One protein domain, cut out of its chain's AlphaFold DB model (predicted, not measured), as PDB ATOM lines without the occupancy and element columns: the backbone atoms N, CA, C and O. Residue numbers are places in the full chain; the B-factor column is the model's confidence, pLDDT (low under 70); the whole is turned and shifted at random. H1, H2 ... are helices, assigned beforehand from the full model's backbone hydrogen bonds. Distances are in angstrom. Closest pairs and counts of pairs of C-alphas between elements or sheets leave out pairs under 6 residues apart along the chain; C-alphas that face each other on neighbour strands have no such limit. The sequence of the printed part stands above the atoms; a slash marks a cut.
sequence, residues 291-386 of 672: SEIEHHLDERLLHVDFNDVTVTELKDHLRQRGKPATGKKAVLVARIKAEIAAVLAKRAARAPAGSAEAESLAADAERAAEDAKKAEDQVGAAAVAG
ATOM      1  N   SER A 291     132.980  71.531 141.807       92.38
ATOM      2  CA  SER A 291     133.924  71.896 142.866       92.38
ATOM      3  C   SER A 291     135.321  72.264 142.366       92.38
ATOM      4  O   SER A 291     135.972  73.127 142.940       92.38
ATOM      5  N   GLU A 292     135.803  71.607 141.315       94.38
ATOM      6  CA  GLU A 292     137.119  71.873 140.729       94.38
ATOM      7  C   GLU A 292     137.105  73.167 139.908       94.38
ATOM      8  O   GLU A 292     138.055  73.944 139.955       94.38
ATOM      9  N   ILE A 293     135.985  73.448 139.231       94.19
ATOM     10  CA  ILE A 293     135.764  74.726 138.546       94.19
ATOM     11  C   ILE A 293     135.725  75.867 139.567       94.19
ATOM     12  O   ILE A 293     136.418  76.863 139.381       94.19
ATOM     13  N   GLU A 294     134.963  75.718 140.653       93.75
ATOM     14  CA  GLU A 294     134.920  76.702 141.743       93.75
ATOM     15  C   GLU A 294     136.307  76.944 142.340       93.75
ATOM     16  O   GLU A 294     136.726  78.091 142.455       93.75
ATOM     17  N   HIS A 295     137.056  75.877 142.630       95.31
ATOM     18  CA  HIS A 295     138.416  75.989 143.155       95.31
ATOM     19  C   HIS A 295     139.344  76.764 142.209       95.31
ATOM     20  O   HIS A 295     140.133  77.595 142.645       95.31
ATOM     21  N   HIS A 296     139.236  76.541 140.896       96.06
ATOM     22  CA  HIS A 296     140.030  77.281 139.913       96.06
ATOM     23  C   HIS A 296     139.655  78.767 139.840       96.06
ATOM     24  O   HIS A 296     140.511  79.620 139.609       96.06
ATOM     25  N   LEU A 297     138.378  79.096 140.051       96.25
ATOM     26  CA  LEU A 297     137.911  80.482 140.149       96.25
ATOM     27  C   LEU A 297     138.345  81.149 141.463       96.25
ATOM     28  O   LEU A 297     138.577  82.359 141.479       96.25
ATOM     29  N   ASP A 298     138.437  80.383 142.550       96.19
ATOM     30  CA  ASP A 298     138.977  80.793 143.855       96.19
ATOM     31  C   ASP A 298     140.457  81.143 143.753       96.19
ATOM     32  O   ASP A 298     140.832  82.277 144.052       96.19
ATOM     33  N   GLU A 299     141.269  80.246 143.202       96.31
ATOM     34  CA  GLU A 299     142.694  80.498 142.977       96.31
ATOM     35  C   GLU A 299     142.918  81.703 142.055       96.31
ATOM     36  O   GLU A 299     143.730  82.574 142.356       96.31
ATOM     37  N   ARG A 300     142.145  81.836 140.969       95.94
ATOM     38  CA  ARG A 300     142.260  83.006 140.084       95.94
ATOM     39  C   ARG A 300     141.960  84.324 140.779       95.94
ATOM     40  O   ARG A 300     142.628  85.297 140.462       95.94
ATOM     41  N   LEU A 301     140.983  84.366 141.687       95.56
ATOM     42  CA  LEU A 301     140.651  85.592 142.415       95.56
ATOM     43  C   LEU A 301     141.753  86.024 143.380       95.56
ATOM     44  O   LEU A 301     141.988  87.222 143.519       95.56
ATOM     45  N   LEU A 302     142.400  85.065 144.042       95.75
ATOM     46  CA  LEU A 302     143.448  85.342 145.025       95.75
ATOM     47  C   LEU A 302     144.690  85.991 144.396       95.75
ATOM     48  O   LEU A 302     145.392  86.730 145.074       95.75
ATOM     49  N   HIS A 303     144.924  85.764 143.101       95.88
ATOM     50  CA  HIS A 303     146.089  86.270 142.367       95.88
ATOM     51  C   HIS A 303     145.809  87.552 141.556       95.88
ATOM     52  O   HIS A 303     146.606  87.917 140.696       95.88
ATOM     53  N   VAL A 304     144.665  88.221 141.752       95.25
ATOM     54  CA  VAL A 304     144.322  89.421 140.967       95.25
ATOM     55  C   VAL A 304     144.965  90.671 141.558       95.25
ATOM     56  O   VAL A 304     144.577  91.127 142.633       95.25
ATOM     57  N   ASP A 305     145.838  91.312 140.784       96.12
ATOM     58  CA  ASP A 305     146.387  92.624 141.121       96.12
ATOM     59  C   ASP A 305     145.382  93.746 140.822       96.12
ATOM     60  O   ASP A 305     145.120  94.126 139.678       96.12
ATOM     61  N   PHE A 306     144.804  94.324 141.877       94.31
ATOM     62  CA  PHE A 306     143.741  95.332 141.757       94.31
ATOM     63  C   PHE A 306     144.165  96.660 141.110       94.31
ATOM     64  O   PHE A 306     143.302  97.431 140.670       94.31
ATOM     65  N   ASN A 307     145.467  96.940 141.068       94.44
ATOM     66  CA  ASN A 307     145.997  98.168 140.483       94.44
ATOM     67  C   ASN A 307     145.934  98.117 138.951       94.44
ATOM     68  O   ASN A 307     145.401  99.046 138.332       94.44
ATOM     69  N   ASP A 308     146.346  96.991 138.371       95.94
ATOM     70  CA  ASP A 308     146.466  96.823 136.920       95.94
ATOM     71  C   ASP A 308     145.212  96.218 136.283       95.94
ATOM     72  O   ASP A 308     144.970  96.394 135.088       95.94
ATOM     73  N   VAL A 309     144.349  95.584 137.080       96.06
ATOM     74  CA  VAL A 309     143.124  94.971 136.565       96.06
ATOM     75  C   VAL A 309     142.170  96.012 135.966       96.06
ATOM     76  O   VAL A 309     141.842  97.070 136.536       96.06
ATOM     77  N   THR A 310     141.677  95.685 134.780       97.88
ATOM     78  CA  THR A 310     140.730  96.501 134.031       97.88
ATOM     79  C   THR A 310     139.301  96.315 134.546       97.88
ATOM     80  O   THR A 310     138.938  95.313 135.157       97.88
ATOM     81  N   VAL A 311     138.422  97.284 134.271       97.69
ATOM     82  CA  VAL A 311     136.992  97.185 134.636       97.69
ATOM     83  C   VAL A 311     136.318  95.969 133.985       97.69
ATOM     84  O   VAL A 311     135.397  95.400 134.566       97.69
ATOM     85  N   THR A 312     136.759  95.575 132.792       97.56
ATOM     86  CA  THR A 312     136.270  94.393 132.072       97.56
ATOM     87  C   THR A 312     136.632  93.099 132.792       97.56
ATOM     88  O   THR A 312     135.742  92.293 133.042       97.56
ATOM     89  N   GLU A 313     137.881  92.948 133.232       97.00
ATOM     90  CA  GLU A 313     138.329  91.766 133.983       97.00
ATOM     91  C   GLU A 313     137.645  91.672 135.348       97.00
ATOM     92  O   GLU A 313     137.153  90.612 135.723       97.00
ATOM     93  N   LEU A 314     137.492  92.801 136.055       97.69
ATOM     94  CA  LEU A 314     136.729  92.852 137.308       97.69
ATOM     95  C   LEU A 314     135.286  92.352 137.116       97.69
ATOM     96  O   LEU A 314     134.748  91.605 137.935       97.69
ATOM     97  N   LYS A 315     134.638  92.764 136.021       98.12
ATOM     98  CA  LYS A 315     133.287  92.303 135.684       98.12
ATOM     99  C   LYS A 315     133.263  90.824 135.339       98.12
ATOM    100  O   LYS A 315     132.311  90.148 135.721       98.12
ATOM    101  N   ASP A 316     134.272  90.326 134.641       97.75
ATOM    102  CA  ASP A 316     134.358  88.918 134.274       97.75
ATOM    103  C   ASP A 316     134.570  88.027 135.496       97.75
ATOM    104  O   ASP A 316     133.867  87.025 135.626       97.75
ATOM    105  N   HIS A 317     135.407  88.438 136.449       97.00
ATOM    106  CA  HIS A 317     135.558  87.752 137.733       97.00
ATOM    107  C   HIS A 317     134.241  87.684 138.521       97.00
ATOM    108  O   HIS A 317     133.882  86.629 139.044       97.00
ATOM    109  N   LEU A 318     133.466  88.774 138.550       97.44
ATOM    110  CA  LEU A 318     132.148  88.776 139.195       97.44
ATOM    111  C   LEU A 318     131.128  87.916 138.429       97.44
ATOM    112  O   LEU A 318     130.390  87.152 139.050       97.44
ATOM    113  N   ARG A 319     131.107  87.975 137.091       97.31
ATOM    114  CA  ARG A 319     130.205  87.169 136.245       97.31
ATOM    115  C   ARG A 319     130.468  85.677 136.368       97.31
ATOM    116  O   ARG A 319     129.508  84.919 136.464       97.31
ATOM    117  N   GLN A 320     131.736  85.263 136.378       96.38
ATOM    118  CA  GLN A 320     132.128  83.857 136.538       96.38
ATOM    119  C   GLN A 320     131.610  83.271 137.857       96.38
ATOM    120  O   GLN A 320     131.305  82.085 137.917       96.38
ATOM    121  N   ARG A 321     131.429  84.116 138.878       94.81
ATOM    122  CA  ARG A 321     130.872  83.751 140.187       94.81
ATOM    123  C   ARG A 321     129.375  84.009 140.343       94.81
ATOM    124  O   ARG A 321     128.832  83.832 141.428       94.81
ATOM    125  N   GLY A 322     128.701  84.494 139.301       96.06
ATOM    126  CA  GLY A 322     127.287  84.873 139.375       96.06
ATOM    127  C   GLY A 322     127.004  86.100 140.253       96.06
ATOM    128  O   GLY A 322     125.859  86.327 140.639       96.06
ATOM    129  N   LYS A 323     128.021  86.910 140.572       96.75
ATOM    130  CA  LYS A 323     127.881  88.167 141.317       96.75
ATOM    131  C   LYS A 323     127.556  89.317 140.352       96.75
ATOM    132  O   LYS A 323     127.965  89.300 139.188       96.75
ATOM    133  N   PRO A 324     126.827  90.352 140.801       96.94
ATOM    134  CA  PRO A 324     126.442  91.458 139.934       96.94
ATOM    135  C   PRO A 324     127.669  92.242 139.444       96.94
ATOM    136  O   PRO A 324     128.364  92.900 140.219       96.94
ATOM    137  N   ALA A 325     127.888  92.234 138.130       97.44
ATOM    138  CA  ALA A 325     128.986  92.924 137.447       97.44
ATOM    139  C   ALA A 325     128.628  94.367 137.029       97.44
ATOM    140  O   ALA A 325     128.969  94.843 135.941       97.44
ATOM    141  N   THR A 326     127.886  95.068 137.884       96.88
ATOM    142  CA  THR A 326     127.400  96.433 137.648       96.88
ATOM    143  C   THR A 326     128.025  97.409 138.642       96.88
ATOM    144  O   THR A 326     128.176  97.087 139.818       96.88
ATOM    145  N   GLY A 327     128.382  98.611 138.182       96.44
ATOM    146  CA  GLY A 327     128.942  99.673 139.027       96.44
ATOM    147  C   GLY A 327     130.216 100.316 138.470       96.44
ATOM    148  O   GLY A 327     130.715  99.937 137.409       96.44
ATOM    149  N   LYS A 328     130.720 101.321 139.199       96.94
ATOM    150  CA  LYS A 328     132.026 101.964 138.956       96.94
ATOM    151  C   LYS A 328     133.168 101.018 139.366       96.94
ATOM    152  O   LYS A 328     132.938 100.129 140.181       96.94
ATOM    153  N   LYS A 329     134.401 101.250 138.878       96.75
ATOM    154  CA  LYS A 329     135.591 100.428 139.210       96.75
ATOM    155  C   LYS A 329     135.714 100.171 140.719       96.75
ATOM    156  O   LYS A 329     135.814  99.021 141.116       96.75
ATOM    157  N   ALA A 330     135.589 101.212 141.546       96.56
ATOM    158  CA  ALA A 330     135.663 101.099 143.007       96.56
ATOM    159  C   ALA A 330     134.624 100.129 143.606       96.56
ATOM    160  O   ALA A 330     134.966  99.312 144.452       96.56
ATOM    161  N   VAL A 331     133.380 100.159 143.112       97.00
ATOM    162  CA  VAL A 331     132.304  99.252 143.553       97.00
ATOM    163  C   VAL A 331     132.632  97.806 143.180       97.00
ATOM    164  O   VAL A 331     132.409  96.890 143.963       97.00
ATOM    165  N   LEU A 332     133.156  97.591 141.970       97.44
ATOM    166  CA  LEU A 332     133.520  96.257 141.494       97.44
ATOM    167  C   LEU A 332     134.698  95.693 142.295       97.44
ATOM    168  O   LEU A 332     134.652  94.537 142.694       97.44
ATOM    169  N   VAL A 333     135.708  96.520 142.581       97.06
ATOM    170  CA  VAL A 333     136.847  96.141 143.430       97.06
ATOM    171  C   VAL A 333     136.378  95.791 144.840       97.06
ATOM    172  O   VAL A 333     136.752  94.736 145.336       97.06
ATOM    173  N   ALA A 334     135.521  96.611 145.460       96.94
ATOM    174  CA  ALA A 334     134.975  96.327 146.790       96.94
ATOM    175  C   ALA A 334     134.257  94.965 146.830       96.94
ATOM    176  O   ALA A 334     134.522  94.152 147.711       96.94
ATOM    177  N   ARG A 335     133.437  94.662 145.814       96.81
ATOM    178  CA  ARG A 335     132.759  93.360 145.700       96.81
ATOM    179  C   ARG A 335     133.720  92.191 145.521       96.81
ATOM    180  O   ARG A 335     133.479  91.134 146.088       96.81
ATOM    181  N   ILE A 336     134.785  92.353 144.733       96.75
ATOM    182  CA  ILE A 336     135.786  91.289 144.582       96.75
ATOM    183  C   ILE A 336     136.566  91.093 145.880       96.75
ATOM    184  O   ILE A 336     136.783  89.952 146.264       96.75
ATOM    185  N   LYS A 337     136.934  92.164 146.592       96.81
ATOM    186  CA  LYS A 337     137.582  92.052 147.907       96.81
ATOM    187  C   LYS A 337     136.702  91.314 148.917       96.81
ATOM    188  O   LYS A 337     137.189  90.412 149.590       96.81
ATOM    189  N   ALA A 338     135.405  91.627 148.961       96.88
ATOM    190  CA  ALA A 338     134.444  90.902 149.796       96.88
ATOM    191  C   ALA A 338     134.370  89.409 149.428       96.88
ATOM    192  O   ALA A 338     134.289  88.545 150.298       96.88
ATOM    193  N   GLU A 339     134.433  89.093 148.134       96.56
ATOM    194  CA  GLU A 339     134.438  87.713 147.654       96.56
ATOM    195  C   GLU A 339     135.742  86.980 148.001       96.56
ATOM    196  O   GLU A 339     135.692  85.828 148.419       96.56
ATOM    197  N   ILE A 340     136.897  87.643 147.900       96.69
ATOM    198  CA  ILE A 340     138.185  87.093 148.348       96.69
ATOM    199  C   ILE A 340     138.139  86.779 149.844       96.69
ATOM    200  O   ILE A 340     138.530  85.683 150.237       96.69
ATOM    201  N   ALA A 341     137.604  87.684 150.667       96.81
ATOM    202  CA  ALA A 341     137.435  87.440 152.097       96.81
ATOM    203  C   ALA A 341     136.559  86.201 152.361       96.81
ATOM    204  O   ALA A 341     136.902  85.358 153.188       96.81
ATOM    205  N   ALA A 342     135.469  86.029 151.603       96.31
ATOM    206  CA  ALA A 342     134.617  84.843 151.699       96.31
ATOM    207  C   ALA A 342     135.342  83.549 151.277       96.31
ATOM    208  O   ALA A 342     135.145  82.503 151.897       96.31
ATOM    209  N   VAL A 343     136.194  83.610 150.248       96.12
ATOM    210  CA  VAL A 343     137.022  82.475 149.803       96.12
ATOM    211  C   VAL A 343     138.060  82.106 150.858       96.12
ATOM    212  O   VAL A 343     138.195  80.927 151.184       96.12
ATOM    213  N   LEU A 344     138.751  83.093 151.432       96.06
ATOM    214  CA  LEU A 344     139.715  82.877 152.512       96.06
ATOM    215  C   LEU A 344     139.033  82.276 153.745       96.06
ATOM    216  O   LEU A 344     139.515  81.278 154.274       96.06
ATOM    217  N   ALA A 345     137.855  82.777 154.125       95.69
ATOM    218  CA  ALA A 345     137.065  82.209 155.216       95.69
ATOM    219  C   ALA A 345     136.635  80.758 154.933       95.69
ATOM    220  O   ALA A 345     136.743  79.893 155.802       95.69
ATOM    221  N   LYS A 346     136.200  80.448 153.701       95.38
ATOM    222  CA  LYS A 346     135.863  79.074 153.281       95.38
ATOM    223  C   LYS A 346     137.090  78.156 153.314       95.38
ATOM    224  O   LYS A 346     136.960  76.986 153.675       95.38
ATOM    225  N   ARG A 347     138.274  78.666 152.952       95.38
ATOM    226  CA  ARG A 347     139.544  77.924 152.999       95.38
ATOM    227  C   ARG A 347     139.982  77.670 154.440       95.38
ATOM    228  O   ARG A 347     140.304  76.530 154.759       95.38
ATOM    229  N   ALA A 348     139.886  78.674 155.310       95.12
ATOM    230  CA  ALA A 348     140.144  78.542 156.742       95.12
ATOM    231  C   ALA A 348     139.195  77.524 157.399       95.12
ATOM    232  O   ALA A 348     139.642  76.659 158.142       95.12
ATOM    233  N   ALA A 349     137.905  77.538 157.042       94.56
ATOM    234  CA  ALA A 349     136.924  76.567 157.539       94.56
ATOM    235  C   ALA A 349     137.162  75.129 157.040       94.56
ATOM    236  O   ALA A 349     136.675  74.174 157.644       94.56
ATOM    237  N   ARG A 350     137.873  74.963 155.917       94.19
ATOM    238  CA  ARG A 350     138.217  73.649 155.353       94.19
ATOM    239  C   ARG A 350     139.561  73.129 155.857       94.19
ATOM    240  O   ARG A 350     139.794  71.921 155.802       94.19
ATOM    241  N   ALA A 351     140.441  74.016 156.309       94.81
ATOM    242  CA  ALA A 351     141.684  73.625 156.942       94.81
ATOM    243  C   ALA A 351     141.377  72.853 158.244       94.81
ATOM    244  O   ALA A 351     140.405  73.166 158.937       94.81
ATOM    245  N   PRO A 352     142.145  71.797 158.564       93.38
ATOM    246  CA  PRO A 352     141.926  71.025 159.780       93.38
ATOM    247  C   PRO A 352     142.058  71.948 160.994       93.38
ATOM    248  O   PRO A 352     143.055  72.657 161.130       93.38
ATOM    249  N   ALA A 353     141.039  71.943 161.856       91.81
ATOM    250  CA  ALA A 353     141.011  72.775 163.051       91.81
ATOM    251  C   ALA A 353     142.310  72.593 163.858       91.81
ATOM    252  O   ALA A 353     142.659  71.472 164.231       91.81
ATOM    253  N   GLY A 354     143.029  73.694 164.087       89.75
ATOM    254  CA  GLY A 354     144.306  73.708 164.806       89.75
ATOM    255  C   GLY A 354     145.565  73.687 163.932       89.75
ATOM    256  O   GLY A 354     146.661  73.646 164.487       89.75
ATOM    257  N   SER A 355     145.465  73.732 162.597       94.44
ATOM    258  CA  SER A 355     146.652  74.024 161.787       94.44
ATOM    259  C   SER A 355     147.006  75.510 161.867       94.44
ATOM    260  O   SER A 355     146.133  76.373 161.792       94.44
ATOM    261  N   ALA A 356     148.303  75.816 161.965       93.81
ATOM    262  CA  ALA A 356     148.798  77.195 161.913       93.81
ATOM    263  C   ALA A 356     148.372  77.915 160.616       93.81
ATOM    264  O   ALA A 356     148.158  79.122 160.613       93.81
ATOM    265  N   GLU A 357     148.186  77.161 159.526       91.81
ATOM    266  CA  GLU A 357     147.662  77.675 158.255       91.81
ATOM    267  C   GLU A 357     146.188  78.099 158.363       91.81
ATOM    268  O   GLU A 357     145.790  79.101 157.777       91.81
ATOM    269  N   ALA A 358     145.364  77.373 159.128       92.19
ATOM    270  CA  ALA A 358     143.974  77.761 159.359       92.19
ATOM    271  C   ALA A 358     143.894  79.094 160.112       92.19
ATOM    272  O   ALA A 358     143.068  79.938 159.775       92.19
ATOM    273  N   GLU A 359     144.770  79.285 161.100       92.94
ATOM    274  CA  GLU A 359     144.831  80.507 161.903       92.94
ATOM    275  C   GLU A 359     145.334  81.700 161.083       92.94
ATOM    276  O   GLU A 359     144.710  82.762 161.108       92.94
ATOM    277  N   SER A 360     146.385  81.519 160.274       94.00
ATOM    278  CA  SER A 360     146.871  82.587 159.394       94.00
ATOM    279  C   SER A 360     145.830  82.974 158.341       94.00
ATOM    280  O   SER A 360     145.569  84.157 158.140       94.00
ATOM    281  N   LEU A 361     145.171  81.992 157.714       93.19
ATOM    282  CA  LEU A 361     144.121  82.247 156.723       93.19
ATOM    283  C   LEU A 361     142.876  82.887 157.343       93.19
ATOM    284  O   LEU A 361     142.219  83.688 156.681       93.19
ATOM    285  N   ALA A 362     142.537  82.544 158.587       93.50
ATOM    286  CA  ALA A 362     141.439  83.178 159.307       93.50
ATOM    287  C   ALA A 362     141.747  84.652 159.606       93.50
ATOM    288  O   ALA A 362     140.897  85.506 159.352       93.50
ATOM    289  N   ALA A 363     142.966  84.959 160.056       94.81
ATOM    290  CA  ALA A 363     143.408  86.334 160.282       94.81
ATOM    291  C   ALA A 363     143.424  87.158 158.979       94.81
ATOM    292  O   ALA A 363     142.972  88.306 158.953       94.81
ATOM    293  N   ASP A 364     143.877  86.563 157.872       93.12
ATOM    294  CA  ASP A 364     143.851  87.209 156.557       93.12
ATOM    295  C   ASP A 364     142.420  87.413 156.041       93.12
ATOM    296  O   ASP A 364     142.115  88.454 155.454       93.12
ATOM    297  N   ALA A 365     141.516  86.457 156.286       93.44
ATOM    298  CA  ALA A 365     140.103  86.588 155.941       93.44
ATOM    299  C   ALA A 365     139.433  87.735 156.711       93.44
ATOM    300  O   ALA A 365     138.664  88.494 156.118       93.44
ATOM    301  N   GLU A 366     139.736  87.885 158.002       94.56
ATOM    302  CA  GLU A 366     139.216  88.968 158.840       94.56
ATOM    303  C   GLU A 366     139.717  90.332 158.355       94.56
ATOM    304  O   GLU A 366     138.908  91.222 158.082       94.56
ATOM    305  N   ARG A 367     141.025  90.470 158.108       94.50
ATOM    306  CA  ARG A 367     141.600  91.702 157.546       94.50
ATOM    307  C   ARG A 367     141.007  92.035 156.172       94.50
ATOM    308  O   ARG A 367     140.669  93.187 155.907       94.50
ATOM    309  N   ALA A 368     140.833  91.038 155.303       93.19
ATOM    310  CA  ALA A 368     140.213  91.230 153.992       93.19
ATOM    311  C   ALA A 368     138.735  91.646 154.101       93.19
ATOM    312  O   ALA A 368     138.263  92.459 153.301       93.19
ATOM    313  N   ALA A 369     138.004  91.117 155.087       93.69
ATOM    314  CA  ALA A 369     136.620  91.494 155.354       93.69
ATOM    315  C   ALA A 369     136.513  92.936 155.877       93.69
ATOM    316  O   ALA A 369     135.633  93.677 155.430       93.69
ATOM    317  N   GLU A 370     137.417  93.366 156.759       94.75
ATOM    318  CA  GLU A 370     137.482  94.755 157.228       94.75
ATOM    319  C   GLU A 370     137.798  95.731 156.091       94.75
ATOM    320  O   GLU A 370     137.117  96.749 155.936       94.75
ATOM    321  N   ASP A 371     138.772  95.401 155.242       91.88
ATOM    322  CA  ASP A 371     139.110  96.203 154.065       91.88
ATOM    323  C   ASP A 371     137.948  96.283 153.070       91.88
ATOM    324  O   ASP A 371     137.695  97.341 152.481       91.88
ATOM    325  N   ALA A 372     137.222  95.178 152.878       91.44
ATOM    326  CA  ALA A 372     136.028  95.150 152.045       91.44
ATOM    327  C   ALA A 372     134.922  96.040 152.624       91.44
ATOM    328  O   ALA A 372     134.349  96.847 151.889       91.44
ATOM    329  N   LYS A 373     134.678  95.967 153.939       92.56
ATOM    330  CA  LYS A 373     133.705  96.815 154.636       92.56
ATOM    331  C   LYS A 373     134.076  98.292 154.536       92.56
ATOM    332  O   LYS A 373     133.241  99.110 154.168       92.56
ATOM    333  N   LYS A 374     135.346  98.639 154.752       93.50
ATOM    334  CA  LYS A 374     135.847 100.015 154.608       93.50
ATOM    335  C   LYS A 374     135.705 100.533 153.175       93.50
ATOM    336  O   LYS A 374     135.390 101.706 152.974       93.50
ATOM    337  N   ALA A 375     135.922  99.674 152.176       91.31
ATOM    338  CA  ALA A 375     135.713 100.020 150.774       91.31
ATOM    339  C   ALA A 375     134.224 100.229 150.449       91.31
ATOM    340  O   ALA A 375     133.888 101.165 149.721       91.31
ATOM    341  N   GLU A 376     133.329  99.405 151.000       90.56
ATOM    342  CA  GLU A 376     131.882  99.608 150.881       90.56
ATOM    343  C   GLU A 376     131.423 100.887 151.579       90.56
ATOM    344  O   GLU A 376     130.680 101.653 150.968       90.56
ATOM    345  N   ASP A 377     131.919 101.181 152.779       93.19
ATOM    346  CA  ASP A 377     131.599 102.409 153.511       93.19
ATOM    347  C   ASP A 377     132.095 103.652 152.762       93.19
ATOM    348  O   ASP A 377     131.372 104.640 152.664       93.19
ATOM    349  N   GLN A 378     133.283 103.609 152.145       90.50
ATOM    350  CA  GLN A 378     133.765 104.698 151.283       90.50
ATOM    351  C   GLN A 378     132.870 104.909 150.059       90.50
ATOM    352  O   GLN A 378     132.553 106.043 149.692       90.50
ATOM    353  N   VAL A 379     132.463 103.818 149.409       89.50
ATOM    354  CA  VAL A 379     131.577 103.864 148.241       89.50
ATOM    355  C   VAL A 379     130.179 104.348 148.637       89.50
ATOM    356  O   VAL A 379     129.581 105.149 147.913       89.50
ATOM    357  N   GLY A 380     129.672 103.891 149.782       88.06
ATOM    358  CA  GLY A 380     128.391 104.271 150.361       88.06
ATOM    359  C   GLY A 380     128.377 105.737 150.776       88.06
ATOM    360  O   GLY A 380     127.484 106.472 150.367       88.06
ATOM    361  N   ALA A 381     129.410 106.202 151.479       88.69
ATOM    362  CA  ALA A 381     129.575 107.603 151.853       88.69
ATOM    363  C   ALA A 381     129.646 108.512 150.619       88.69
ATOM    364  O   ALA A 381     128.975 109.542 150.581       88.69
ATOM    365  N   ALA A 382     130.372 108.114 149.569       83.69
ATOM    366  CA  ALA A 382     130.418 108.870 148.316       83.69
ATOM    367  C   ALA A 382     129.060 108.912 147.591       83.69
ATOM    368  O   ALA A 382     128.744 109.903 146.930       83.69
ATOM    369  N   ALA A 383     128.248 107.856 147.704       83.31
ATOM    370  CA  ALA A 383     126.897 107.828 147.152       83.31
ATOM    371  C   ALA A 383     125.918 108.693 147.968       83.31
ATOM    372  O   ALA A 383     125.140 109.444 147.380       83.31
ATOM    373  N   VAL A 384     125.982 108.625 149.303       86.31
ATOM    374  CA  VAL A 384     125.114 109.374 150.231       86.31
ATOM    375  C   VAL A 384     125.435 110.862 150.227       86.31
ATOM    376  O   VAL A 384     124.519 111.679 150.238       86.31
ATOM    377  N   ALA A 385     126.713 111.232 150.136       84.69
ATOM    378  CA  ALA A 385     127.126 112.630 150.090       84.69
ATOM    379  C   ALA A 385     126.608 113.366 148.841       84.69
ATOM    380  O   ALA A 385     126.807 114.573 148.720       84.69
ATOM    381  N   GLY A 386     125.975 112.665 147.887       77.62
ATOM    382  CA  GLY A 386     125.408 113.278 146.690       77.62
ATOM    383  C   GLY A 386     126.456 114.011 145.855       77.62
ATOM    384  O   GLY A 386     126.093 114.795 144.976       77.62
TER     385      GLY A 386
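Overview. This is residues 291 to 386 of the 672 residues of the protein "SAP domain-containing protein" of Allomyces macrogynus (strain ATCC 38327) (UniProt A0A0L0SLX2). A long helical hairpin of H3 and H4 makes the length of the domain, and two shorter helices, H1 and H2, pack on the side of H3 away from H4. H3 is in the middle, and the end of H4 with the last two residues, 381 to 386, sticks out. The printed part has 96 residues, with four named helices in the order H1, H2, H3, H4 and no named strand; the class is all helix. The whole is compact, with a radius of gyration of the C-alphas of 14.3 A, yet elongated, spanning 47 by 27 by 22 A.

Arrangement. H1, residues 291 to 302, touches H3, residues 329 to 350, with residues 298 to 302 alone. Their closest C-alphas, of Leu 302 and Ile 340, are 6.5 A apart, and the helices run opposite ways at a steep tilt of 55 degrees. H2, residues 311 to 320, is close to H1 but not clearly touching, the closest C-alphas being those of Leu 301 and His 317 at 7.2 A. H2 touches residues 329 to 336 of H3, the same way at a steep tilt of 38 degrees; the closest C-alphas, of Val 311 and Lys 329, are 5.8 A apart. H3, the hub, forms a helical hairpin with H4, residues 356 to 384: they touch, opposite ways at a shallow tilt of 24 degrees, with the C-alphas of Ala 348 and Ala 358 closest at 4.7 A. H4 is apart from H1 and H2. In H1, H2, H3 and H4 every O i to N i+4 pair is within hydrogen-bond range.

Along the chain. H1 begins at C-alpha 291, (133.924, 71.896, 142.866). H3 measures 31.4 A from first to last C-alpha and begins at C-alpha 329, (135.591, 100.428, 139.210). H4 measures 41.6 A and ends at C-alpha 384, (125.114, 109.374, 150.231).

Size, cuts and confidence. The two C-alphas farthest apart, of Gly 354 and Gly 386, are 47.4 A apart. The printed part has no cut; no link is long, and that from H3 to H4 is tight. No printed residue is under 70 in pLDDT.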